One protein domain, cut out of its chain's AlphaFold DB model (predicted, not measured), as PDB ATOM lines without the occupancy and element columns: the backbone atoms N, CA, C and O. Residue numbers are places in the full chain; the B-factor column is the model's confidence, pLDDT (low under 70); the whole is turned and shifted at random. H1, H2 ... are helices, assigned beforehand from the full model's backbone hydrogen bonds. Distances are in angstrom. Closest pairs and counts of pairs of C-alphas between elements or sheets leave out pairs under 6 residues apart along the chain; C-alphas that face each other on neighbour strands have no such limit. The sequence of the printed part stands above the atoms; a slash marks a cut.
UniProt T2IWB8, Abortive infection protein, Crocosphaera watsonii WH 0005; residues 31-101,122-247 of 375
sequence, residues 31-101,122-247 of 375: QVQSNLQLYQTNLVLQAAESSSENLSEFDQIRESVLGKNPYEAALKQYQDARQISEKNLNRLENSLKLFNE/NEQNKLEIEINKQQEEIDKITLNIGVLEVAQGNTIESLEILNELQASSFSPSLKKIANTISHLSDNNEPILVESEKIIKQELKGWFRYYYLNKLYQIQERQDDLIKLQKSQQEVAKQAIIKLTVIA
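What this domain is: This is residues 31 to 101 and 122 to 247 of the 375 residues of the protein "Abortive infection protein" of Crocosphaera watsonii WH 0005 (UniProt T2IWB8). Two long helices, H3 and H4, run side by side in opposite ways and lie along the longest axis; H5 and H6 fold back on the second half of H4 as an up-and-down three-helix bundle, while H1 packs along H3. At the end away from the cut, H9 crosses the last turns of H1 with its residues 232 to 243, and H8, its hairpin partner, meets H1 with residues 205 to 206 alone; short H7 packs on H6 and H8, and short H2 packs on residues 44 to 48 of H1 and 240 to 244 of H9. The printed part has 197 residues with nine named helices, H1 to H9 in order, and no named strand, and its class is all helix. It is compact, with a radius of gyration of the C-alphas of 18.5 A, and spans 64 by 43 by 28 A.

How they stand to each other: H3, residues 70 to 100, touches H4, residues 122 to 152, opposite ways at a shallow tilt of 20 degrees, the closest C-alphas being those of Arg 82 and Ile 138, 5.9 A apart. With residues 139 to 150 alone, H4 touches H5, residues 155 to 168, in a hairpin whose closest C-alphas, of Gly 146 and Ser 158, are 4.4 A apart. H5 forms another hairpin with H6, residues 172 to 185, their closest C-alphas, of Gln 166 and Lys 175, being 4.6 A apart. H1, residues 31 to 48, touches H3 opposite ways at a shallow tilt of 19 degrees, closest at the C-alphas of Ser 34 and Ala 81, 5.6 A apart. Residues 40 to 48 of H1 touch residues 232 to 243 of H9, residues 222 to 247, at a steep tilt of 56 degrees; the closest C-alphas, of Ala 47 and Ala 236, are 4.4 A apart. H8, residues 205 to 218, forms hairpins with H9 and with H7, residues 195 to 202; the closest C-alphas of H7 and H8, of Ile 199 and Arg 208, are 6.1 A apart. H2, residues 59 to 66, forms a hairpin with H1, closest at the C-alphas of Val 44 and Leu 66, 6.0 A apart. H3 is apart from H5, H6, H7, H8 and H9. Every O i to N i+4 pair is within hydrogen-bond range in the helices other than H3, which has 26 of 27.

Where its parts are: H4 measures 45.4 A from first to last C-alpha, H3 44.9 A, H9 36.7 A and H1 25.6 A. H8 is 20.7 A long, H5 and H6 19.9 A each, H7 10.6 A and H2 10.4 A. H1 begins at C-alpha 31, (116.547, 147.004, 122.713), H3 at C-alpha 70, (122.153, 138.045, 102.461), and H9 ends at C-alpha 247, (130.804, 150.818, 106.846).

The domain as a whole: The two C-alphas farthest apart, of Ser 56 and Glu 101, are 64.3 A apart. Residues 102 to 121 are not printed, and C-alphas 101 and 122 across this cut are 16.7 A apart. Of the links that are printed whole, none is long. The mean pLDDT of the printed part is 86.4; it is under 70 at residues 31 to 33, 51 to 65, 68, 99 to 101 and 122 to 123 of this predicted model.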
ATOM      1  N   GLN A  31     117.544 146.427 123.613       58.03
ATOM      2  CA  GLN A  31     116.547 147.004 122.713       58.03
ATOM      3  C   GLN A  31     117.159 147.992 121.706       58.03
ATOM      4  O   GLN A  31     116.778 147.995 120.541       58.03
ATOM      5  N   VAL A  32     118.157 148.793 122.102       58.00
ATOM      6  CA  VAL A  32     118.780 149.774 121.189       58.00
ATOM      7  C   VAL A  32     119.732 149.098 120.198       58.00
ATOM      8  O   VAL A  32     119.699 149.411 119.008       58.00
ATOM      9  N   GLN A  33     120.550 148.151 120.666       60.16
ATOM     10  CA  GLN A  33     121.505 147.439 119.815       60.16
ATOM     11  C   GLN A  33     120.792 146.542 118.796       60.16
ATOM     12  O   GLN A  33     121.117 146.594 117.611       60.16
ATOM     13  N   SER A  34     119.779 145.790 119.242       73.06
ATOM     14  CA  SER A  34     118.964 144.935 118.375       73.06
ATOM     15  C   SER A  34     118.258 145.755 117.290       73.06
ATOM     16  O   SER A  34     118.375 145.444 116.109       73.06
ATOM     17  N   ASN A  35     117.634 146.884 117.643       77.38
ATOM     18  CA  ASN A  35     116.926 147.722 116.669       77.38
ATOM     19  C   ASN A  35     117.841 148.299 115.580       77.38
ATOM     20  O   ASN A  35     117.462 148.338 114.408       77.38
ATOM     21  N   LEU A  36     119.049 148.740 115.944       81.38
ATOM     22  CA  LEU A  36     120.026 149.234 114.969       81.38
ATOM     23  C   LEU A  36     120.529 148.112 114.061       81.38
ATOM     24  O   LEU A  36     120.632 148.308 112.849       81.38
ATOM     25  N   GLN A  37     120.796 146.939 114.634       84.44
ATOM     26  CA  GLN A  37     121.239 145.777 113.875       84.44
ATOM     27  C   GLN A  37     120.158 145.315 112.894       84.44
ATOM     28  O   GLN A  37     120.436 145.177 111.710       84.44
ATOM     29  N   LEU A  38     118.902 145.188 113.334       91.06
ATOM     30  CA  LEU A  38     117.782 144.831 112.459       91.06
ATOM     31  C   LEU A  38     117.521 145.879 111.374       91.06
ATOM     32  O   LEU A  38     117.160 145.524 110.251       91.06
ATOM     33  N   TYR A  39     117.738 147.166 111.661       90.56
ATOM     34  CA  TYR A  39     117.686 148.205 110.634       90.56
ATOM     35  C   TYR A  39     118.785 148.016 109.582       90.56
ATOM     36  O   TYR A  39     118.496 148.068 108.385       90.56
ATOM     37  N   GLN A  40     120.025 147.749 110.002       89.56
ATOM     38  CA  GLN A  40     121.121 147.444 109.082       89.56
ATOM     39  C   GLN A  40     120.819 146.189 108.255       89.56
ATOM     40  O   GLN A  40     120.974 146.217 107.035       89.56
ATOM     41  N   THR A  41     120.312 145.126 108.881       92.75
ATOM     42  CA  THR A  41     119.875 143.903 108.195       92.75
ATOM     43  C   THR A  41     118.793 144.193 107.164       92.75
ATOM     44  O   THR A  41     118.859 143.704 106.040       92.75
ATOM     45  N   ASN A  42     117.823 145.047 107.492       94.06
ATOM     46  CA  ASN A  42     116.797 145.453 106.538       94.06
ATOM     47  C   ASN A  42     117.381 146.225 105.348       94.06
ATOM     48  O   ASN A  42     116.931 146.026 104.223       94.06
ATOM     49  N   LEU A  43     118.389 147.077 105.567       92.25
ATOM     50  CA  LEU A  43     119.106 147.736 104.472       92.25
ATOM     51  C   LEU A  43     119.863 146.725 103.603       92.25
ATOM     52  O   LEU A  43     119.842 146.865 102.386       92.25
ATOM     53  N   VAL A  44     120.492 145.705 104.197       91.56
ATOM     54  CA  VAL A  44     121.161 144.623 103.449       91.56
ATOM     55  C   VAL A  44     120.154 143.890 102.564       91.56
ATOM     56  O   VAL A  44     120.400 143.725 101.373       91.56
ATOM     57  N   LEU A  45     118.987 143.541 103.108       92.88
ATOM     58  CA  LEU A  45     117.904 142.926 102.340       92.88
ATOM     59  C   LEU A  45     117.418 143.838 101.203       92.88
ATOM     60  O   LEU A  45     117.271 143.387 100.075       92.88
ATOM     61  N   GLN A  46     117.223 145.138 101.453       92.69
ATOM     62  CA  GLN A  46     116.854 146.094 100.398       92.69
ATOM     63  C   GLN A  46     117.926 146.198  99.307       92.69
ATOM     64  O   GLN A  46     117.593 146.250  98.129       92.69
ATOM     65  N   ALA A  47     119.204 146.224  99.687       89.56
ATOM     66  CA  ALA A  47     120.319 146.281  98.750       89.56
ATOM     67  C   ALA A  47     120.467 144.983  97.932       89.56
ATOM     68  O   ALA A  47     120.924 145.032  96.789       89.56
ATOM     69  N   ALA A  48     120.055 143.831  98.474       87.94
ATOM     70  CA  ALA A  48     120.093 142.552  97.767       87.94
ATOM     71  C   ALA A  48     119.173 142.533  96.533       87.94
ATOM     72  O   ALA A  48     119.549 141.965  95.509       87.94
ATOM     73  N   GLU A  49     118.040 143.242  96.599       86.69
ATOM     74  CA  GLU A  49     117.017 143.362  95.541       86.69
ATOM     75  C   GLU A  49     117.446 144.230  94.346       86.69
ATOM     76  O   GLU A  49     116.722 144.378  93.358       86.69
ATOM     77  N   SER A  50     118.623 144.844  94.430       77.38
ATOM     78  CA  SER A  50     119.176 145.667  93.366       77.38
ATOM     79  C   SER A  50     119.494 144.819  92.128       77.38
ATOM     80  O   SER A  50     120.295 143.885  92.197       77.38
ATOM     81  N   SER A  51     118.902 145.140  90.976       61.59
ATOM     82  CA  SER A  51     119.208 144.459  89.710       61.59
ATOM     83  C   SER A  51     120.548 144.958  89.154       61.59
ATOM     84  O   SER A  51     120.803 146.163  89.151       61.59
ATOM     85  N   SER A  52     121.398 144.049  88.666       51.25
ATOM     86  CA  SER A  52     122.734 144.375  88.126       51.25
ATOM     87  C   SER A  52     122.694 145.198  86.831       51.25
ATOM     88  O   SER A  52     123.649 145.900  86.522       51.25
ATOM     89  N   GLU A  53     121.583 145.183  86.087       52.03
ATOM     90  CA  GLU A  53     121.486 145.845  84.774       52.03
ATOM     91  C   GLU A  53     121.646 147.374  84.799       52.03
ATOM     92  O   GLU A  53     121.976 147.957  83.772       52.03
ATOM     93  N   ASN A  54     121.449 148.040  85.943       49.44
ATOM     94  CA  ASN A  54     121.479 149.508  86.024       49.44
ATOM     95  C   ASN A  54     122.561 150.073  86.962       49.44
ATOM     96  O   ASN A  54     122.539 151.272  87.248       49.44
ATOM     97  N   LEU A  55     123.466 149.238  87.491       55.06
ATOM     98  CA  LEU A  55     124.369 149.617  88.589       55.06
ATOM     99  C   LEU A  55     125.798 149.083  88.437       55.06
ATOM    100  O   LEU A  55     126.443 148.737  89.424       55.06
ATOM    101  N   SER A  56     126.334 149.132  87.219       57.41
ATOM    102  CA  SER A  56     127.735 148.795  86.932       57.41
ATOM    103  C   SER A  56     128.754 149.550  87.806       57.41
ATOM    104  O   SER A  56     129.822 149.019  88.097       57.41
ATOM    105  N   GLU A  57     128.428 150.756  88.290       61.47
ATOM    106  CA  GLU A  57     129.273 151.525  89.224       61.47
ATOM    107  C   GLU A  57     129.295 150.966  90.659       61.47
ATOM    108  O   GLU A  57     130.241 151.222  91.405       61.47
ATOM    109  N   PHE A  58     128.281 150.198  91.065       60.81
ATOM    110  CA  PHE A  58     128.112 149.733  92.445       60.81
ATOM    111  C   PHE A  58     128.272 148.223  92.612       60.81
ATOM    112  O   PHE A  58     128.265 147.761  93.750       60.81
ATOM    113  N   ASP A  59     128.470 147.453  91.541       64.94
ATOM    114  CA  ASP A  59     128.580 145.990  91.615       64.94
ATOM    115  C   ASP A  59     129.753 145.519  92.500       64.94
ATOM    116  O   ASP A  59     129.589 144.618  93.324       64.94
ATOM    117  N   GLN A  60     130.908 146.193  92.438       65.31
ATOM    118  CA  GLN A  60     132.059 145.879  93.304       65.31
ATOM    119  C   GLN A  60     131.792 146.202  94.784       65.31
ATOM    120  O   GLN A  60     132.220 145.478  95.685       65.31
ATOM    121  N   ILE A  61     131.061 147.288  95.046       65.50
ATOM    122  CA  ILE A  61     130.678 147.695  96.404       65.50
ATOM    123  C   ILE A  61     129.605 146.739  96.939       65.50
ATOM    124  O   ILE A  61     129.643 146.353  98.104       65.50
ATOM    125  N   ARG A  62     128.682 146.309  96.076       66.75
ATOM    126  CA  ARG A  62     127.584 145.395  96.386       66.75
ATOM    127  C   ARG A  62     128.099 144.063  96.919       66.75
ATOM    128  O   ARG A  62     127.654 143.646  97.984       66.75
ATOM    129  N   GLU A  63     129.054 143.431  96.239       69.50
ATOM    130  CA  GLU A  63     129.634 142.159  96.699       69.50
ATOM    131  C   GLU A  63     130.369 142.303  98.039       69.50
ATOM    132  O   GLU A  63     130.223 141.459  98.926       69.50
ATOM    133  N   SER A  64     131.109 143.400  98.227       69.31
ATOM    134  CA  SER A  64     131.841 143.651  99.475       69.31
ATOM    135  C   SER A  64     130.928 143.990 100.659       69.31
ATOM    136  O   SER A  64     131.314 143.745 101.802       69.31
ATOM    137  N   VAL A  65     129.762 144.594 100.411       69.69
ATOM    138  CA  VAL A  65     128.851 145.094 101.454       69.69
ATOM    139  C   VAL A  65     127.760 144.080 101.810       69.69
ATOM    140  O   VAL A  65     127.391 143.988 102.979       69.69
ATOM    141  N   LEU A  66     127.241 143.316 100.841       73.12
ATOM    142  CA  LEU A  66     126.176 142.329 101.080       73.12
ATOM    143  C   LEU A  66     126.681 141.038 101.737       73.12
ATOM    144  O   LEU A  66     125.910 140.359 102.413       73.12
ATOM    145  N   GLY A  67     127.960 140.696 101.555       70.31
ATOM    146  CA  GLY A  67     128.510 139.422 102.015       70.31
ATOM    147  C   GLY A  67     127.936 138.215 101.259       70.31
ATOM    148  O   GLY A  67     127.298 138.345 100.216       70.31
ATOM    149  N   LYS A  68     128.189 137.007 101.776       69.00
ATOM    150  CA  LYS A  68     127.672 135.753 101.200       69.00
ATOM    151  C   LYS A  68     126.278 135.468 101.772       69.00
ATOM    152  O   LYS A  68     126.123 135.508 102.986       69.00
ATOM    153  N   ASN A  69     125.305 135.162 100.909       82.00
ATOM    154  CA  ASN A  69     123.915 134.808 101.252       82.00
ATOM    155  C   ASN A  69     123.200 135.828 102.173       82.00
ATOM    156  O   ASN A  69     123.010 135.567 103.364       82.00
ATOM    157  N   PRO A  70     122.740 136.980 101.643       87.12
ATOM    158  CA  PRO A  70     122.153 138.045 102.461       87.12
ATOM    159  C   PRO A  70     120.874 137.625 103.205       87.12
ATOM    160  O   PRO A  70     120.641 138.106 104.311       87.12
ATOM    161  N   TYR A  71     120.066 136.715 102.647       89.94
ATOM    162  CA  TYR A  71     118.827 136.243 103.281       89.94
ATOM    163  C   TYR A  71     119.087 135.313 104.473       89.94
ATOM    164  O   TYR A  71     118.498 135.509 105.531       89.94
ATOM    165  N   GLU A  72     120.025 134.372 104.343       90.75
ATOM    166  CA  GLU A  72     120.428 133.464 105.428       90.75
ATOM    167  C   GLU A  72     121.074 134.246 106.584       90.75
ATOM    168  O   GLU A  72     120.724 134.084 107.756       90.75
ATOM    169  N   ALA A  73     121.974 135.179 106.250       90.38
ATOM    170  CA  ALA A  73     122.592 136.067 107.228       90.38
ATOM    171  C   ALA A  73     121.563 136.979 107.917       90.38
ATOM    172  O   ALA A  73     121.699 137.273 109.108       90.38
ATOM    173  N   ALA A  74     120.538 137.429 107.190       93.19
ATOM    174  CA  ALA A  74     119.447 138.200 107.763       93.19
ATOM    175  C   ALA A  74     118.598 137.355 108.712       93.19
ATOM    176  O   ALA A  74     118.375 137.781 109.844       93.19
ATOM    177  N   LEU A  75     118.182 136.156 108.292       94.25
ATOM    178  CA  LEU A  75     117.404 135.232 109.117       94.25
ATOM    179  C   LEU A  75     118.094 134.989 110.461       94.25
ATOM    180  O   LEU A  75     117.478 135.184 111.508       94.25
ATOM    181  N   LYS A  76     119.396 134.683 110.435       93.31
ATOM    182  CA  LYS A  76     120.189 134.499 111.653       93.31
ATOM    183  C   LYS A  76     120.177 135.737 112.555       93.31
ATOM    184  O   LYS A  76     119.965 135.617 113.757       93.31
ATOM    185  N   GLN A  77     120.347 136.934 111.993       91.94
ATOM    186  CA  GLN A  77     120.312 138.174 112.779       91.94
ATOM    187  C   GLN A  77     118.937 138.449 113.401       91.94
ATOM    188  O   GLN A  77     118.871 138.927 114.533       91.94
ATOM    189  N   TYR A  78     117.845 138.133 112.701       95.06
ATOM    190  CA  TYR A  78     116.497 138.228 113.268       95.06
ATOM    191  C   TYR A  78     116.262 137.181 114.370       95.06
ATOM    192  O   TYR A  78     115.674 137.515 115.397       95.06
ATOM    193  N   GLN A  79     116.768 135.953 114.216       94.38
ATOM    194  CA  GLN A  79     116.705 134.913 115.253       94.38
ATOM    195  C   GLN A  79     117.504 135.300 116.509       94.38
ATOM    196  O   GLN A  79     116.979 135.205 117.621       94.38
ATOM    197  N   ASP A  80     118.727 135.812 116.343       90.88
ATOM    198  CA  ASP A  80     119.557 136.311 117.447       90.88
ATOM    199  C   ASP A  80     118.846 137.464 118.183       90.88
ATOM    200  O   ASP A  80     118.757 137.477 119.415       90.88
ATOM    201  N   ALA A  81     118.267 138.408 117.433       90.69
ATOM    202  CA  ALA A  81     117.481 139.513 117.980       90.69
ATOM    203  C   ALA A  81     116.234 139.046 118.750       90.69
ATOM    204  O   ALA A  81     115.902 139.635 119.789       90.69
ATOM    205  N   ARG A  82     115.561 137.986 118.276       92.38
ATOM    206  CA  ARG A  82     114.433 137.360 118.980       92.38
ATOM    207  C   ARG A  82     114.890 136.763 120.306       92.38
ATOM    208  O   ARG A  82     114.353 137.132 121.345       92.38
ATOM    209  N   GLN A  83     115.945 135.945 120.295       91.06
ATOM    210  CA  GLN A  83     116.477 135.296 121.500       91.06
ATOM    211  C   GLN A  83     116.916 136.322 122.555       91.06
ATOM    212  O   GLN A  83     116.722 136.148 123.761       91.06
ATOM    213  N   ILE A  84     117.545 137.406 122.106       85.62
ATOM    214  CA  ILE A  84     117.952 138.508 122.969       85.62
ATOM    215  C   ILE A  84     116.723 139.197 123.591       85.62
ATOM    216  O   ILE A  84     116.718 139.468 124.794       85.62
ATOM    217  N   SER A  85     115.680 139.452 122.797       86.88
ATOM    218  CA  SER A  85     114.429 140.056 123.267       86.88
ATOM    219  C   SER A  85     113.683 139.156 124.255       86.88
ATOM    220  O   SER A  85     113.257 139.631 125.306       86.88
ATOM    221  N   GLU A  86     113.617 137.847 123.995       90.19
ATOM    222  CA  GLU A  86     113.020 136.841 124.889       90.19
ATOM    223  C   GLU A  86     113.744 136.775 126.242       90.19
ATOM    224  O   GLU A  86     113.115 136.731 127.300       90.19
ATOM    225  N   LYS A  87     115.084 136.818 126.251       87.69
ATOM    226  CA  LYS A  87     115.858 136.896 127.506       87.69
ATOM    227  C   LYS A  87     115.496 138.138 128.312       87.69
ATOM    228  O   LYS A  87     115.489 138.091 129.541       87.69
ATOM    229  N   ASN A  88     115.216 139.245 127.633       82.94
ATOM    230  CA  ASN A  88     114.832 140.485 128.285       82.94
ATOM    231  C   ASN A  88     113.399 140.441 128.820       82.94
ATOM    232  O   ASN A  88     113.186 140.837 129.963       82.94
ATOM    233  N   LEU A  89     112.459 139.885 128.055       87.06
ATOM    234  CA  LEU A  89     111.093 139.629 128.510       87.06
ATOM    235  C   LEU A  89     111.087 138.782 129.788       87.06
ATOM    236  O   LEU A  89     110.530 139.204 130.795       87.06
ATOM    237  N   ASN A  90     111.821 137.666 129.795       88.25
ATOM    238  CA  ASN A  90     111.948 136.799 130.970       88.25
ATOM    239  C   ASN A  90     112.459 137.553 132.214       88.25
ATOM    240  O   ASN A  90     112.020 137.297 133.335       88.25
ATOM    241  N   ARG A  91     113.389 138.505 132.047       84.69
ATOM    242  CA  ARG A  91     113.869 139.350 133.157       84.69
ATOM    243  C   ARG A  91     112.780 140.292 133.673       84.69
ATOM    244  O   ARG A  91     112.668 140.463 134.888       84.69
ATOM    245  N   LEU A  92     111.998 140.894 132.777       82.88
ATOM    246  CA  LEU A  92     110.884 141.772 133.144       82.88
ATOM    247  C   LEU A  92     109.782 140.986 133.866       82.88
ATOM    248  O   LEU A  92     109.351 141.391 134.942       82.88
ATOM    249  N   GLU A  93     109.404 139.818 133.346       86.62
ATOM    250  CA  GLU A  93     108.420 138.927 133.972       86.62
ATOM    251  C   GLU A  93     108.871 138.438 135.350       86.62
ATOM    252  O   GLU A  93     108.085 138.424 136.295       86.62
ATOM    253  N   ASN A  94     110.146 138.071 135.503       86.12
ATOM    254  CA  ASN A  94     110.690 137.694 136.806       86.12
ATOM    255  C   ASN A  94     110.669 138.867 137.790       86.12
ATOM    256  O   ASN A  94     110.377 138.668 138.965       86.12
ATOM    257  N   SER A  95     110.918 140.089 137.313       80.81
ATOM    258  CA  SER A  95     110.793 141.294 138.139       80.81
ATOM    259  C   SER A  95     109.347 141.504 138.592       80.81
ATOM    260  O   SER A  95     109.121 141.825 139.753       80.81
ATOM    261  N   LEU A  96     108.365 141.246 137.721       82.44
ATOM    262  CA  LEU A  96     106.940 141.336 138.050       82.44
ATOM    263  C   LEU A  96     106.507 140.263 139.059       82.44
ATOM    264  O   LEU A  96     105.773 140.565 139.997       82.44
ATOM    265  N   LYS A  97     107.012 139.030 138.934       83.81
ATOM    266  CA  LYS A  97     106.755 137.950 139.906       83.81
ATOM    267  C   LYS A  97     107.223 138.317 141.317       83.81
ATOM    268  O   LYS A  97     106.499 138.041 142.265       83.81
ATOM    269  N   LEU A  98     108.365 138.997 141.454       78.19
ATOM    270  CA  LEU A  98     108.867 139.473 142.754       78.19
ATOM    271  C   LEU A  98     107.936 140.501 143.420       78.19
ATOM    272  O   LEU A  98     107.891 140.572 144.645       78.19
ATOM    273  N   PHE A  99     107.185 141.284 142.639       68.19
ATOM    274  CA  PHE A  99     106.170 142.198 143.174       68.19
ATOM    275  C   PHE A  99     104.875 141.487 143.590       68.19
ATOM    276  O   PHE A  99     104.132 142.031 144.403       68.19
ATOM    277  N   ASN A 100     104.605 140.299 143.040       65.88
ATOM    278  CA  ASN A 100     103.359 139.556 143.234       65.88
ATOM    279  C   ASN A 100     103.486 138.387 144.226       65.88
ATOM    280  O   ASN A 100     102.482 137.732 144.514       65.88
ATOM    281  N   GLU A 101     104.681 138.105 144.760       56.66
ATOM    282  CA  GLU A 101     104.817 137.120 145.835       56.66
ATOM    283  C   GLU A 101     104.084 137.595 147.104       56.66
ATOM    284  O   GLU A 101     104.293 138.727 147.558       56.66
ATOM    285  N   ASN A 122     101.413 151.517 140.645       65.38
ATOM    286  CA  ASN A 122     101.874 152.354 139.528       65.38
ATOM    287  C   ASN A 122     103.140 151.798 138.868       65.38
ATOM    288  O   ASN A 122     103.291 151.915 137.654       65.38
ATOM    289  N   GLU A 123     104.044 151.204 139.648       68.25
ATOM    290  CA  GLU A 123     105.251 150.561 139.116       68.25
ATOM    291  C   GLU A 123     104.932 149.187 138.510       68.25
ATOM    292  O   GLU A 123     105.448 148.870 137.439       68.25
ATOM    293  N   GLN A 124     104.003 148.428 139.105       73.75
ATOM    294  CA  GLN A 124     103.476 147.191 138.515       73.75
ATOM    295  C   GLN A 124     102.815 147.450 137.152       73.75
ATOM    296  O   GLN A 124     103.207 146.837 136.164       73.75
ATOM    297  N   ASN A 125     101.907 148.430 137.058       78.69
ATOM    298  CA  ASN A 125     101.248 148.778 135.792       78.69
ATOM    299  C   ASN A 125     102.246 149.219 134.707       78.69
ATOM    300  O   ASN A 125     102.098 148.867 133.539       78.69
ATOM    301  N   LYS A 126     103.284 149.989 135.064       77.62
ATOM    302  CA  LYS A 126     104.349 150.357 134.113       77.62
ATOM    303  C   LYS A 126     105.123 149.138 133.625       77.62
ATOM    304  O   LYS A 126     105.442 149.061 132.442       77.62
ATOM    305  N   LEU A 127     105.437 148.215 134.533       79.00
ATOM    306  CA  LEU A 127     106.169 147.000 134.211       79.00
ATOM    307  C   LEU A 127     105.346 146.082 133.301       79.00
ATOM    308  O   LEU A 127     105.886 145.573 132.326       79.00
ATOM    309  N   GLU A 128     104.041 145.946 133.546       83.69
ATOM    310  CA  GLU A 128     103.115 145.234 132.653       83.69
ATOM    311  C   GLU A 128     103.055 145.864 131.258       83.69
ATOM    312  O   GLU A 128     103.113 145.154 130.253       83.69
ATOM    313  N   ILE A 129     102.994 147.199 131.168       84.56
ATOM    314  CA  ILE A 129     103.030 147.907 129.879       84.56
ATOM    315  C   ILE A 129     104.340 147.615 129.133       84.56
ATOM    316  O   ILE A 129     104.307 147.351 127.929       84.56
ATOM    317  N   GLU A 130     105.487 147.642 129.818       82.69
ATOM    318  CA  GLU A 130     106.775 147.360 129.179       82.69
ATOM    319  C   GLU A 130     106.906 145.885 128.773       82.69
ATOM    320  O   GLU A 130     107.433 145.607 127.699       82.69
ATOM    321  N   ILE A 131     106.369 144.947 129.563       87.31
ATOM    322  CA  ILE A 131     106.268 143.522 129.206       87.31
ATOM    323  C   ILE A 131     105.444 143.355 127.928       87.31
ATOM    324  O   ILE A 131     105.921 142.750 126.969       87.31
ATOM    325  N   ASN A 132     104.251 143.951 127.867       88.94
ATOM    326  CA  ASN A 132     103.376 143.864 126.696       88.94
ATOM    327  C   ASN A 132     104.034 144.453 125.445       88.94
ATOM    328  O   ASN A 132     103.979 143.865 124.366       88.94
ATOM    329  N   LYS A 133     104.709 145.594 125.588       87.06
ATOM    330  CA  LYS A 133     105.458 146.224 124.498       87.06
ATOM    331  C   LYS A 133     106.653 145.375 124.059       87.06
ATOM    332  O   LYS A 133     106.925 145.269 122.866       87.06
ATOM    333  N   GLN A 134     107.364 144.759 125.001       88.38
ATOM    334  CA  GLN A 134     108.474 143.858 124.702       88.38
ATOM    335  C   GLN A 134     107.992 142.593 123.981       88.38
ATOM    336  O   GLN A 134     108.667 142.150 123.051       88.38
ATOM    337  N   GLN A 135     106.830 142.054 124.358       91.38
ATOM    338  CA  GLN A 135     106.181 140.948 123.654       91.38
ATOM    339  C   GLN A 135     105.770 141.353 122.235       91.38
ATOM    340  O   GLN A 135     106.062 140.632 121.291       91.38
ATOM    341  N   GLU A 136     105.171 142.533 122.051       90.25
ATOM    342  CA  GLU A 136     104.792 143.027 120.720       90.25
ATOM    343  C   GLU A 136     106.010 143.170 119.785       90.25
ATOM    344  O   GLU A 136     105.932 142.871 118.593       90.25
ATOM    345  N   GLU A 137     107.158 143.604 120.308       88.88
ATOM    346  CA  GLU A 137     108.402 143.656 119.531       88.88
ATOM    347  C   GLU A 137     108.941 142.259 119.192       88.88
ATOM    348  O   GLU A 137     109.390 142.043 118.065       88.88
ATOM    349  N   ILE A 138     108.851 141.290 120.113       91.88
ATOM    350  CA  ILE A 138     109.185 139.883 119.826       91.88
ATOM    351  C   ILE A 138     108.286 139.352 118.710       91.88
ATOM    352  O   ILE A 138     108.790 138.797 117.739       91.88
ATOM    353  N   ASP A 139     106.981 139.594 118.795       94.19
ATOM    354  CA  ASP A 139     105.994 139.170 117.805       94.19
ATOM    355  C   ASP A 139     106.288 139.764 116.413       94.19
ATOM    356  O   ASP A 139     106.221 139.058 115.405       94.19
ATOM    357  N   LYS A 140     106.690 141.042 116.334       93.69
ATOM    358  CA  LYS A 140     107.136 141.680 115.077       93.69
ATOM    359  C   LYS A 140     108.403 141.044 114.512       93.69
ATOM    360  O   LYS A 140     108.520 140.877 113.297       93.69
ATOM    361  N   ILE A 141     109.372 140.720 115.367       94.69
ATOM    362  CA  ILE A 141     110.598 140.026 114.952       94.69
ATOM    363  C   ILE A 141     110.241 138.631 114.429       94.69
ATOM    364  O   ILE A 141     110.694 138.260 113.350       94.69
ATOM    365  N   THR A 142     109.378 137.898 115.132       95.88
ATOM    366  CA  THR A 142     108.880 136.574 114.739       95.88
ATOM    367  C   THR A 142     108.140 136.611 113.404       95.88
ATOM    368  O   THR A 142     108.408 135.776 112.543       95.88
ATOM    369  N   LEU A 143     107.291 137.619 113.175       96.12
ATOM    370  CA  LEU A 143     106.644 137.848 111.881       96.12
ATOM    371  C   LEU A 143     107.685 137.964 110.758       96.12
ATOM    372  O   LEU A 143     107.585 137.279 109.745       96.12
ATOM    373  N   ASN A 144     108.704 138.806 110.959       96.12
ATOM    374  CA  ASN A 144     109.781 139.026 109.992       96.12
ATOM    375  C   ASN A 144     110.619 137.762 109.739       96.12
ATOM    376  O   ASN A 144     111.040 137.541 108.604       96.12
ATOM    377  N   ILE A 145     110.837 136.926 110.762       96.44
ATOM    378  CA  ILE A 145     111.464 135.604 110.613       96.44
ATOM    379  C   ILE A 145     110.615 134.735 109.685       96.44
ATOM    380  O   ILE A 145     111.150 134.233 108.704       96.44
ATOM    381  N   GLY A 146     109.302 134.634 109.924       95.44
ATOM    382  CA  GLY A 146     108.392 133.896 109.040       95.44
ATOM    383  C   GLY A 146     108.503 134.365 107.586       95.44
ATOM    384  O   GLY A 146     108.730 133.563 106.686       95.44
ATOM    385  N   VAL A 147     108.491 135.682 107.347       95.38
ATOM    386  CA  VAL A 147     108.691 136.233 105.993       95.38
ATOM    387  C   VAL A 147     110.014 135.785 105.357       95.38
ATOM    388  O   VAL A 147     110.049 135.457 104.169       95.38
ATOM    389  N   LEU A 148     111.109 135.793 106.122       95.75
ATOM    390  CA  LEU A 148     112.433 135.391 105.636       95.75
ATOM    391  C   LEU A 148     112.522 133.894 105.338       95.75
ATOM    392  O   LEU A 148     113.243 133.518 104.415       95.75
ATOM    393  N   GLU A 149     111.798 133.054 106.075       95.31
ATOM    394  CA  GLU A 149     111.694 131.622 105.780       95.31
ATOM    395  C   GLU A 149     110.988 131.398 104.435       95.31
ATOM    396  O   GLU A 149     111.525 130.706 103.568       95.31
ATOM    397  N   VAL A 150     109.864 132.088 104.173       93.44
ATOM    398  CA  VAL A 150     109.194 132.032 102.853       93.44
ATOM    399  C   VAL A 150     110.134 132.472 101.735       93.44
ATOM    400  O   VAL A 150     110.183 131.833 100.687       93.44
ATOM    401  N   ALA A 151     110.885 133.555 101.941       91.00
ATOM    402  CA  ALA A 151     111.815 134.075 100.937       91.00
ATOM    403  C   ALA A 151     112.979 133.126 100.625       91.00
ATOM    404  O   ALA A 151     113.550 133.199  99.538       91.00
ATOM    405  N   GLN A 152     113.308 132.221 101.545       92.19
ATOM    406  CA  GLN A 152     114.314 131.176 101.355       92.19
ATOM    407  C   GLN A 152     113.724 129.859 100.824       92.19
ATOM    408  O   GLN A 152     114.475 128.932 100.534       92.19
ATOM    409  N   GLY A 153     112.401 129.780 100.652       90.56
ATOM    410  CA  GLY A 153     111.695 128.582 100.189       90.56
ATOM    411  C   GLY A 153     111.186 127.668 101.310       90.56
ATOM    412  O   GLY A 153     110.461 126.716 101.021       90.56
ATOM    413  N   ASN A 154     111.469 127.986 102.576       93.31
ATOM    414  CA  ASN A 154     111.060 127.231 103.767       93.31
ATOM    415  C   ASN A 154     109.613 127.578 104.160       93.31
ATOM    416  O   ASN A 154     109.324 128.198 105.186       93.31
ATOM    417  N   THR A 155     108.669 127.260 103.270       91.50
ATOM    418  CA  THR A 155     107.266 127.684 103.426       91.50
ATOM    419  C   THR A 155     106.579 126.969 104.591       91.50
ATOM    420  O   THR A 155     105.758 127.577 105.270       91.50
ATOM    421  N   ILE A 156     106.925 125.706 104.857       92.50
ATOM    422  CA  ILE A 156     106.316 124.912 105.938       92.50
ATOM    423  C   ILE A 156     106.692 125.512 107.296       92.50
ATOM    424  O   ILE A 156     105.814 125.805 108.106       92.50
ATOM    425  N   GLU A 157     107.982 125.771 107.498       93.69
ATOM    426  CA  GLU A 157     108.535 126.389 108.701       93.69
ATOM    427  C   GLU A 157     107.942 127.785 108.915       93.69
ATOM    428  O   GLU A 157     107.542 128.139 110.025       93.69
ATOM    429  N   SER A 158     107.802 128.572 107.842       94.00
ATOM    430  CA  SER A 158     107.123 129.863 107.938       94.00
ATOM    431  C   SER A 158     105.671 129.728 108.389       94.00
ATOM    432  O   SER A 158     105.220 130.548 109.186       94.00
ATOM    433  N   LEU A 159     104.906 128.787 107.831       93.56
ATOM    434  CA  LEU A 159     103.488 128.647 108.163       93.56
ATOM    435  C   LEU A 159     103.307 128.232 109.624       93.56
ATOM    436  O   LEU A 159     102.411 128.749 110.285       93.56
ATOM    437  N   GLU A 160     104.185 127.378 110.155       94.94
ATOM    438  CA  GLU A 160     104.203 127.032 111.580       94.94
ATOM    439  C   GLU A 160     104.403 128.280 112.455       94.94
ATOM    440  O   GLU A 160     103.569 128.571 113.314       94.94
ATOM    441  N   ILE A 161     105.433 129.082 112.155       94.12
ATOM    442  CA  ILE A 161     105.739 130.327 112.877       94.12
ATOM    443  C   ILE A 161     104.561 131.313 112.828       94.12
ATOM    444  O   ILE A 161     104.203 131.927 113.834       94.12
ATOM    445  N   LEU A 162     103.948 131.489 111.656       94.31
ATOM    446  CA  LEU A 162     102.846 132.437 111.471       94.31
ATOM    447  C   LEU A 162     101.556 131.967 112.146       94.31
ATOM    448  O   LEU A 162     100.812 132.794 112.675       94.31
ATOM    449  N   ASN A 163     101.282 130.663 112.147       93.31
ATOM    450  CA  ASN A 163     100.116 130.093 112.820       93.31
ATOM    451  C   ASN A 163     100.252 130.190 114.344       93.31
ATOM    452  O   ASN A 163      99.290 130.561 115.021       93.31
ATOM    453  N   GLU A 164     101.451 129.943 114.879       93.62
ATOM    454  CA  GLU A 164     101.743 130.179 116.294       93.62
ATOM    455  C   GLU A 164     101.523 131.652 116.654       93.62
ATOM    456  O   GLU A 164     100.798 131.950 117.603       93.62
ATOM    457  N   LEU A 165     102.057 132.577 115.850       93.62
ATOM    458  CA  LEU A 165     101.920 134.017 116.076       93.62
ATOM    459  C   LEU A 165     100.453 134.482 116.073       93.62
ATOM    460  O   LEU A 165     100.063 135.339 116.867       93.62
ATOM    461  N   GLN A 166      99.612 133.910 115.209       91.56
ATOM    462  CA  GLN A 166      98.175 134.194 115.196       91.56
ATOM    463  C   GLN A 166      97.476 133.728 116.482       91.56
ATOM    464  O   GLN A 166      96.589 134.422 117.001       91.56
ATOM    465  N   ALA A 167      97.878 132.573 117.015       89.88
ATOM    466  CA  ALA A 167      97.326 132.032 118.249       89.88
ATOM    467  C   ALA A 167      97.783 132.837 119.477       89.88
ATOM    468  O   ALA A 167      96.941 133.250 120.281       89.88
ATOM    469  N   SER A 168      99.085 133.111 119.591       88.19
ATOM    470  CA  SER A 168      99.726 133.613 120.812       88.19
ATOM    471  C   SER A 168      99.819 135.135 120.922       88.19
ATOM    472  O   SER A 168      99.782 135.650 122.037       88.19
ATOM    473  N   SER A 169      99.898 135.873 119.805       86.44
ATOM    474  CA  SER A 169     100.098 137.327 119.861       86.44
ATOM    475  C   SER A 169      98.933 138.031 120.560       86.44
ATOM    476  O   SER A 169      97.769 137.671 120.385       86.44
ATOM    477  N   PHE A 170      99.206 139.084 121.325       83.88
ATOM    478  CA  PHE A 170      98.149 139.914 121.917       83.88
ATOM    479  C   PHE A 170      97.699 141.044 120.984       83.88
ATOM    480  O   PHE A 170      96.613 141.594 121.165       83.88
ATOM    481  N   SER A 171      98.500 141.382 119.965       87.25
ATOM    482  CA  SER A 171      98.205 142.489 119.053       87.25
ATOM    483  C   SER A 171      97.241 142.059 117.941       87.25
ATOM    484  O   SER A 171      97.582 141.210 117.111       87.25
ATOM    485  N   PRO A 172      96.048 142.679 117.833       89.06
ATOM    486  CA  PRO A 172      95.113 142.370 116.755       89.06
ATOM    487  C   PRO A 172      95.675 142.683 115.365       89.06
ATOM    488  O   PRO A 172      95.281 142.037 114.394       89.06
ATOM    489  N   SER A 173      96.565 143.676 115.244       90.00
ATOM    490  CA  SER A 173      97.160 144.028 113.952       90.00
ATOM    491  C   SER A 173      98.169 142.971 113.506       90.00
ATOM    492  O   SER A 173      98.113 142.549 112.352       90.00
ATOM    493  N   LEU A 174      98.984 142.450 114.436       91.88
ATOM    494  CA  LEU A 174      99.939 141.370 114.173       91.88
ATOM    495  C   LEU A 174      99.243 140.074 113.765       91.88
ATOM    496  O   LEU A 174      99.649 139.457 112.784       91.88
ATOM    497  N   LYS A 175      98.129 139.717 114.418       93.75
ATOM    498  CA  LYS A 175      97.306 138.577 113.977       93.75
ATOM    499  C   LYS A 175      96.801 138.750 112.547       93.75
ATOM    500  O   LYS A 175      96.873 137.821 111.750       93.75
ATOM    501  N   LYS A 176      96.303 139.945 112.204       93.12
ATOM    502  CA  LYS A 176      95.780 140.238 110.859       93.12
ATOM    503  C   LYS A 176      96.858 140.144 109.784       93.12
ATOM    504  O   LYS A 176      96.603 139.547 108.737       93.12
ATOM    505  N   ILE A 177      98.037 140.726 110.015       94.81
ATOM    506  CA  ILE A 177      99.136 140.638 109.046       94.81
ATOM    507  C   ILE A 177      99.703 139.220 108.971       94.81
ATOM    508  O   ILE A 177      99.947 138.763 107.863       94.81
ATOM    509  N   ALA A 178      99.826 138.493 110.086       94.31
ATOM    510  CA  ALA A 178     100.257 137.095 110.079       94.31
ATOM    511  C   ALA A 178      99.304 136.222 109.253       94.31
ATOM    512  O   ALA A 178      99.758 135.518 108.359       94.31
ATOM    513  N   ASN A 179      97.988 136.371 109.449       94.00
ATOM    514  CA  ASN A 179      96.986 135.683 108.632       94.00
ATOM    515  C   ASN A 179      97.087 136.064 107.145       94.00
ATOM    516  O   ASN A 179      97.069 135.211 106.265       94.00
ATOM    517  N   THR A 180      97.255 137.359 106.852       93.81
ATOM    518  CA  THR A 180      97.423 137.847 105.471       93.81
ATOM    519  C   THR A 180      98.652 137.237 104.799       93.81
ATOM    520  O   THR A 180      98.599 136.846 103.637       93.81
ATOM    521  N   ILE A 181      99.762 137.147 105.526       94.19
ATOM    522  CA  ILE A 181     101.017 136.564 105.055       94.19
ATOM    523  C   ILE A 181     100.875 135.050 104.867       94.19
ATOM    524  O   ILE A 181     101.363 134.556 103.850       94.19
ATOM    525  N   SER A 182     100.189 134.333 105.763       92.75
ATOM    526  CA  SER A 182      99.902 132.897 105.610       92.75
ATOM    527  C   SER A 182      99.108 132.615 104.333       92.75
ATOM    528  O   SER A 182      99.596 131.869 103.487       92.75
ATOM    529  N   HIS A 183      97.990 133.320 104.119       91.62
ATOM    530  CA  HIS A 183      97.164 133.199 102.907       91.62
ATOM    531  C   HIS A 183      97.926 133.531 101.615       91.62
ATOM    532  O   HIS A 183      97.637 132.990 100.558       91.62
ATOM    533  N   LEU A 184      98.894 134.451 101.669       91.25
ATOM    534  CA  LEU A 184      99.743 134.781 100.516       91.25
ATOM    535  C   LEU A 184     100.925 133.826 100.347       91.25
ATOM    536  O   LEU A 184     101.636 133.893  99.340       91.25
ATOM    537  N   SER A 185     101.204 132.996 101.345       89.81
ATOM    538  CA  SER A 185     102.315 132.048 101.335       89.81
ATOM    539  C   SER A 185     101.867 130.642 100.959       89.81
ATOM    540  O   SER A 185     102.639 129.953 100.295       89.81
ATOM    541  N   ASP A 186     100.624 130.272 101.275       86.25
ATOM    542  CA  ASP A 186      99.963 129.074 100.765       86.25
ATOM    543  C   ASP A 186      99.205 129.372  99.460       86.25
ATOM    544  O   ASP A 186      98.220 130.104  99.435       86.25
ATOM    545  N   ASN A 187      99.644 128.767  98.355       74.62
ATOM    546  CA  ASN A 187      99.021 128.948  97.039       74.62
ATOM    547  C   ASN A 187      97.592 128.378  96.945       74.62
ATOM    548  O   ASN A 187      96.915 128.614  95.943       74.62
ATOM    549  N   ASN A 188      97.143 127.602  97.937       75.69
ATOM    550  CA  ASN A 188      95.806 127.008  97.959       75.69
ATOM    551  C   ASN A 188      94.767 127.887  98.665       75.69
ATOM    552  O   ASN A 188      93.568 127.611  98.564       75.69
ATOM    553  N   GLU A 189      95.197 128.926  99.381       81.94
ATOM    554  CA  GLU A 189      94.290 129.787 100.131       81.94
ATOM    555  C   GLU A 189      93.809 130.988  99.301       81.94
ATOM    556  O   GLU A 189      94.556 131.574  98.513       81.94
ATOM    557  N   PRO A 190      92.537 131.400  99.459       83.81
ATOM    558  CA  PRO A 190      92.022 132.566  98.762       83.81
ATOM    559  C   PRO A 190      92.665 133.848  99.305       83.81
ATOM    560  O   PRO A 190      92.770 134.057 100.517       83.81
ATOM    561  N   ILE A 191      93.027 134.753  98.394       86.31
ATOM    562  CA  ILE A 191      93.607 136.056  98.733       86.31
ATOM    563  C   ILE A 191      92.558 136.943  99.412       86.31
ATOM    564  O   ILE A 191      91.456 137.151  98.899       86.31
ATOM    565  N   LEU A 192      92.928 137.548 100.540       86.56
ATOM    566  CA  LEU A 192      92.063 138.468 101.277       86.56
ATOM    567  C   LEU A 192      91.967 139.823 100.552       86.56
ATOM    568  O   LEU A 192      92.982 140.404 100.162       86.56
ATOM    569  N   VAL A 193      90.762 140.386 100.432       86.00
ATOM    570  CA  VAL A 193      90.524 141.662  99.718       86.00
ATOM    571  C   VAL A 193      91.334 142.827 100.309       86.00
ATOM    572  O   VAL A 193      91.824 143.686  99.580       86.00
ATOM    573  N   GLU A 194      91.537 142.843 101.628       91.25
ATOM    574  CA  GLU A 194      92.272 143.906 102.327       91.25
ATOM    575  C   GLU A 194      93.800 143.697 102.367       91.25
ATOM    576  O   GLU A 194      94.504 144.520 102.959       91.25
ATOM    577  N   SER A 195      94.332 142.648 101.720       91.56
ATOM    578  CA  SER A 195      95.752 142.253 101.811       91.56
ATOM    579  C   SER A 195      96.710 143.407 101.538       91.56
ATOM    580  O   SER A 195      97.618 143.670 102.324       91.56
ATOM    581  N   GLU A 196      96.480 144.155 100.457       94.31
ATOM    582  CA  GLU A 196      97.340 145.276 100.071       94.31
ATOM    583  C   GLU A 196      97.395 146.369 101.148       94.31
ATOM    584  O   GLU A 196      98.461 146.921 101.439       94.31
ATOM    585  N   LYS A 197      96.243 146.691 101.745       95.00
ATOM    586  CA  LYS A 197      96.132 147.725 102.775       95.00
ATOM    587  C   LYS A 197      96.857 147.289 104.045       95.00
ATOM    588  O   LYS A 197      97.639 148.073 104.577       95.00
ATOM    589  N   ILE A 198      96.636 146.047 104.478       94.75
ATOM    590  CA  ILE A 198      97.266 145.476 105.676       94.75
ATOM    591  C   ILE A 198      98.792 145.446 105.498       94.75
ATOM    592  O   ILE A 198      99.516 145.957 106.350       94.75
ATOM    593  N   ILE A 199      99.291 144.973 104.350       95.69
ATOM    594  CA  ILE A 199     100.732 144.955 104.045       95.69
ATOM    595  C   ILE A 199     101.335 146.365 104.087       95.69
ATOM    596  O   ILE A 199     102.403 146.565 104.663       95.69
ATOM    597  N   LYS A 200     100.667 147.363 103.493       94.94
ATOM    598  CA  LYS A 200     101.168 148.748 103.464       94.94
ATOM    599  C   LYS A 200     101.198 149.413 104.841       94.94
ATOM    600  O   LYS A 200     102.016 150.313 105.035       94.94
ATOM    601  N   GLN A 201     100.305 149.016 105.744       93.56
ATOM    602  CA  GLN A 201     100.185 149.579 107.090       93.56
ATOM    603  C   GLN A 201     101.150 148.920 108.081       93.56
ATOM    604  O   GLN A 201     101.827 149.632 108.824       93.56
ATOM    605  N   GLU A 202     101.243 147.590 108.059       92.75
ATOM    606  CA  GLU A 202     101.954 146.823 109.086       92.75
ATOM    607  C   GLU A 202     103.415 146.527 108.709       92.75
ATOM    608  O   GLU A 202     104.296 146.574 109.571       92.75
ATOM    609  N   LEU A 203     103.719 146.275 107.428       94.62
ATOM    610  CA  LEU A 203     105.081 145.951 106.992       94.62
ATOM    611  C   LEU A 203     105.873 147.193 106.578       94.62
ATOM    612  O   LEU A 203     105.359 148.154 105.996       94.62
ATOM    613  N   LYS A 204     107.186 147.150 106.824       93.25
ATOM    614  CA  LYS A 204     108.127 148.226 106.488       93.25
ATOM    615  C   LYS A 204     109.354 147.695 105.760       93.25
ATOM    616  O   LYS A 204     109.721 146.528 105.883       93.25
ATOM    617  N   GLY A 205     110.008 148.590 105.022       93.31
ATOM    618  CA  GLY A 205     111.254 148.289 104.323       93.31
ATOM    619  C   GLY A 205     111.107 147.107 103.366       93.31
ATOM    620  O   GLY A 205     110.090 147.001 102.680       93.31
ATOM    621  N   TRP A 206     112.107 146.223 103.349       95.50
ATOM    622  CA  TRP A 206     112.150 145.067 102.451       95.50
ATOM    623  C   TRP A 206     110.904 144.166 102.541       95.50
ATOM    624  O   TRP A 206     110.300 143.882 101.512       95.50
ATOM    625  N   PHE A 207     110.439 143.823 103.750       96.12
ATOM    626  CA  PHE A 207     109.279 142.937 103.966       96.12
ATOM    627  C   PHE A 207     108.010 143.415 103.254       96.12
ATOM    628  O   PHE A 207     107.259 142.621 102.688       96.12
ATOM    629  N   ARG A 208     107.786 144.736 103.246       96.19
ATOM    630  CA  ARG A 208     106.648 145.348 102.551       96.19
ATOM    631  C   ARG A 208     106.755 145.159 101.043       96.19
ATOM    632  O   ARG A 208     105.770 144.806 100.407       96.19
ATOM    633  N   TYR A 209     107.928 145.431 100.470       95.38
ATOM    634  CA  TYR A 209     108.144 145.280  99.030       95.38
ATOM    635  C   TYR A 209     108.036 143.817  98.608       95.38
ATOM    636  O   TYR A 209     107.364 143.540  97.619       95.38
ATOM    637  N   TYR A 210     108.601 142.902  99.397       94.56
ATOM    638  CA  TYR A 210     108.529 141.464  99.161       94.56
ATOM    639  C   TYR A 210     107.077 140.972  99.044       94.56
ATOM    640  O   TYR A 210     106.691 140.418  98.015       94.56
ATOM    641  N   TYR A 211     106.228 141.259 100.039       95.00
ATOM    642  CA  TYR A 211     104.835 140.800 100.001       95.00
ATOM    643  C   TYR A 211     103.940 141.564  99.029       95.00
ATOM    644  O   TYR A 211     103.022 140.964  98.480       95.00
ATOM    645  N   LEU A 212     104.188 142.854  98.768       96.06
ATOM    646  CA  LEU A 212     103.463 143.558  97.703       96.06
ATOM    647  C   LEU A 212     103.807 142.990  96.327       96.06
ATOM    648  O   LEU A 212     102.917 142.853  95.495       96.06
ATOM    649  N   ASN A 213     105.073 142.635  96.099       94.25
ATOM    650  CA  ASN A 213     105.506 142.008  94.858       94.25
ATOM    651  C   ASN A 213     104.796 140.661  94.686       94.25
ATOM    652  O   ASN A 213     104.095 140.470  93.696       94.25
ATOM    653  N   LYS A 214     104.843 139.800  95.712       92.75
ATOM    654  CA  LYS A 214     104.135 138.513  95.709       92.75
ATOM    655  C   LYS A 214     102.625 138.673  95.492       92.75
ATOM    656  O   LYS A 214     102.054 138.010  94.634       92.75
ATOM    657  N   LEU A 215     101.978 139.598  96.206       94.38
ATOM    658  CA  LEU A 215     100.549 139.880  96.052       94.38
ATOM    659  C   LEU A 215     100.201 140.287  94.615       94.38
ATOM    660  O   LEU A 215      99.270 139.743  94.028       94.38
ATOM    661  N   TYR A 216     100.929 141.250  94.049       94.69
ATOM    662  CA  TYR A 216     100.640 141.745  92.706       94.69
ATOM    663  C   TYR A 216     100.987 140.724  91.614       94.69
ATOM    664  O   TYR A 216     100.340 140.744  90.569       94.69
ATOM    665  N   GLN A 217     101.945 139.820  91.853       92.00
ATOM    666  CA  GLN A 217     102.210 138.671  90.980       92.00
ATOM    667  C   GLN A 217     101.016 137.715  90.945       92.00
ATOM    668  O   GLN A 217     100.545 137.386  89.862       92.00
ATOM    669  N   ILE A 218     100.488 137.326  92.111       91.56
ATOM    670  CA  ILE A 218      99.337 136.412  92.194       91.56
ATOM    671  C   ILE A 218      98.073 137.069  91.604       91.56
ATOM    672  O   ILE A 218      97.263 136.405  90.969       91.56
ATOM    673  N   GLN A 219      97.908 138.384  91.776       91.62
ATOM    674  CA  GLN A 219      96.788 139.149  91.210       91.62
ATOM    675  C   GLN A 219      96.984 139.554  89.736       91.62
ATOM    676  O   GLN A 219      96.134 140.260  89.198       91.62
ATOM    677  N   GLU A 220      98.107 139.188  89.109       91.25
ATOM    678  CA  GLU A 220      98.464 139.551  87.727       91.25
ATOM    679  C   GLU A 220      98.432 141.072  87.433       91.25
ATOM    680  O   GLU A 220      98.200 141.521  86.308       91.25
ATOM    681  N   ARG A 221      98.713 141.910  88.440       93.62
ATOM    682  CA  ARG A 221      98.680 143.383  88.341       93.62
ATOM    683  C   ARG A 221      99.987 143.955  87.792       93.62
ATOM    684  O   ARG A 221     100.772 144.567  88.518       93.62
ATOM    685  N   GLN A 222     100.206 143.783  86.491       91.94
ATOM    686  CA  GLN A 222     101.460 144.150  85.813       91.94
ATOM    687  C   GLN A 222     101.846 145.633  85.963       91.94
ATOM    688  O   GLN A 222     102.997 145.941  86.273       91.94
ATOM    689  N   ASP A 223     100.896 146.562  85.830       93.12
ATOM    690  CA  ASP A 223     101.187 148.000  85.953       93.12
ATOM    691  C   ASP A 223     101.684 148.386  87.354       93.12
ATOM    692  O   ASP A 223     102.568 149.236  87.508       93.12
ATOM    693  N   ASP A 224     101.122 147.762  88.390       93.94
ATOM    694  CA  ASP A 224     101.512 148.016  89.774       93.94
ATOM    695  C   ASP A 224     102.825 147.312  90.126       93.94
ATOM    696  O   ASP A 224     103.634 147.887  90.856       93.94
ATOM    697  N   LEU A 225     103.089 146.135  89.547       93.25
ATOM    698  CA  LEU A 225     104.386 145.459  89.641       93.25
ATOM    699  C   LEU A 225     105.516 146.325  89.090       93.25
ATOM    700  O   LEU A 225     106.509 146.533  89.782       93.25
ATOM    701  N   ILE A 226     105.353 146.892  87.890       92.62
ATOM    702  CA  ILE A 226     106.380 147.741  87.265       92.62
ATOM    703  C   ILE A 226     106.657 148.978  88.131       92.62
ATOM    704  O   ILE A 226     107.815 149.337  88.378       92.62
ATOM    705  N   LYS A 227     105.605 149.628  88.649       94.50
ATOM    706  CA  LYS A 227     105.750 150.774  89.564       94.50
ATOM    707  C   LYS A 227     106.450 150.378  90.863       94.50
ATOM    708  O   LYS A 227     107.324 151.113  91.332       94.50
ATOM    709  N   LEU A 228     106.076 149.237  91.441       94.12
ATOM    710  CA  LEU A 228     106.649 148.730  92.684       94.12
ATOM    711  C   LEU A 228     108.133 148.399  92.509       94.12
ATOM    712  O   LEU A 228     108.944 148.866  93.305       94.12
ATOM    713  N   GLN A 229     108.492 147.674  91.450       91.12
ATOM    714  CA  GLN A 229     109.873 147.317  91.125       91.12
ATOM    715  C   GLN A 229     110.730 148.565  90.912       91.12
ATOM    716  O   GLN A 229     111.809 148.673  91.491       91.12
ATOM    717  N   LYS A 230     110.227 149.567  90.178       91.62
ATOM    718  CA  LYS A 230     110.932 150.847  90.019       91.62
ATOM    719  C   LYS A 230     111.173 151.537  91.365       91.62
ATOM    720  O   LYS A 230     112.272 152.022  91.616       91.62
ATOM    721  N   SER A 231     110.173 151.558  92.251       92.44
ATOM    722  CA  SER A 231     110.347 152.096  93.606       92.44
ATOM    723  C   SER A 231     111.348 151.284  94.430       92.44
ATOM    724  O   SER A 231     112.109 151.878  95.190       92.44
ATOM    725  N   GLN A 232     111.338 149.957  94.306       91.19
ATOM    726  CA  GLN A 232     112.230 149.063  95.037       91.19
ATOM    727  C   GLN A 232     113.687 149.256  94.602       91.19
ATOM    728  O   GLN A 232     114.557 149.312  95.465       91.19
ATOM    729  N   GLN A 233     113.951 149.471  93.308       89.19
ATOM    730  CA  GLN A 233     115.297 149.768  92.801       89.19
ATOM    731  C   GLN A 233     115.861 151.078  93.369       89.19
ATOM    732  O   GLN A 233     117.012 151.127  93.794       89.19
ATOM    733  N   GLU A 234     115.058 152.140  93.438       90.50
ATOM    734  CA  GLU A 234     115.511 153.407  94.033       90.50
ATOM    735  C   GLU A 234     115.804 153.270  95.534       90.50
ATOM    736  O   GLU A 234     116.783 153.820  96.043       90.50
ATOM    737  N   VAL A 235     114.997 152.482  96.247       92.00
ATOM    738  CA  VAL A 235     115.232 152.169  97.662       92.00
ATOM    739  C   VAL A 235     116.489 151.309  97.840       92.00
ATOM    740  O   VAL A 235     117.289 151.595  98.730       92.00
ATOM    741  N   ALA A 236     116.712 150.319  96.974       90.00
ATOM    742  CA  ALA A 236     117.900 149.469  96.988       90.00
ATOM    743  C   ALA A 236     119.189 150.287  96.803       90.00
ATOM    744  O   ALA A 236     120.131 150.145  97.586       90.00
ATOM    745  N   LYS A 237     119.201 151.234  95.853       87.94
ATOM    746  CA  LYS A 237     120.317 152.179  95.657       87.94
ATOM    747  C   LYS A 237     120.608 152.992  96.915       87.94
ATOM    748  O   LYS A 237     121.752 153.086  97.357       87.94
ATOM    749  N   GLN A 238     119.569 153.560  97.527       90.12
ATOM    750  CA  GLN A 238     119.726 154.310  98.775       90.12
ATOM    751  C   GLN A 238     120.247 153.427  99.913       90.12
ATOM    752  O   GLN A 238     121.030 153.901 100.737       90.12
ATOM    753  N   ALA A 239     119.829 152.162  99.970       91.00
ATOM    754  CA  ALA A 239     120.312 151.215 100.964       91.00
ATOM    755  C   ALA A 239     121.810 150.927 100.794       91.00
ATOM    756  O   ALA A 239     122.537 150.989 101.785       91.00
ATOM    757  N   ILE A 240     122.295 150.737  99.561       88.19
ATOM    758  CA  ILE A 240     123.732 150.585  99.262       88.19
ATOM    759  C   ILE A 240     124.519 151.814  99.734       88.19
ATOM    760  O   ILE A 240     125.526 151.672 100.431       88.19
ATOM    761  N   ILE A 241     124.043 153.027  99.426       87.50
ATOM    762  CA  ILE A 241     124.698 154.274  99.856       87.50
ATOM    763  C   ILE A 241     124.750 154.355 101.386       87.50
ATOM    764  O   ILE A 241     125.809 154.611 101.961       87.50
ATOM    765  N   LYS A 242     123.625 154.100 102.066       89.94
ATOM    766  CA  LYS A 242     123.553 154.117 103.535       89.94
ATOM    767  C   LYS A 242     124.502 153.096 104.158       89.94
ATOM    768  O   LYS A 242     125.227 153.444 105.087       89.94
ATOM    769  N   LEU A 243     124.525 151.867 103.645       87.69
ATOM    770  CA  LEU A 243     125.426 150.817 104.122       87.69
ATOM    771  C   LEU A 243     126.893 151.195 103.912       87.69
ATOM    772  O   LEU A 243     127.700 151.006 104.816       87.69
ATOM    773  N   THR A 244     127.223 151.798 102.771       85.31
ATOM    774  CA  THR A 244     128.580 152.270 102.468       85.31
ATOM    775  C   THR A 244     129.033 153.339 103.466       85.31
ATOM    776  O   THR A 244     130.146 153.273 103.986       85.31
ATOM    777  N   VAL A 245     128.160 154.296 103.801       86.44
ATOM    778  CA  VAL A 245     128.450 155.320 104.820       86.44
ATOM    779  C   VAL A 245     128.641 154.688 106.200       86.44
ATOM    780  O   VAL A 245     129.614 155.008 106.881       86.44
ATOM    781  N   ILE A 246     127.757 153.767 106.603       83.88
ATOM    782  CA  ILE A 246     127.856 153.063 107.894       83.88
ATOM    783  C   ILE A 246     129.173 152.277 107.983       83.88
ATOM    784  O   ILE A 246     129.856 152.343 109.005       83.88
ATOM    785  N   ALA A 247     129.565 151.589 106.909       79.38
ATOM    786  CA  ALA A 247     130.804 150.818 106.846       79.38
ATOM    787  C   ALA A 247     132.069 151.697 106.850       79.38
ATOM    788  O   ALA A 247     133.106 151.280 107.367       79.38
TER     789      ALA A 247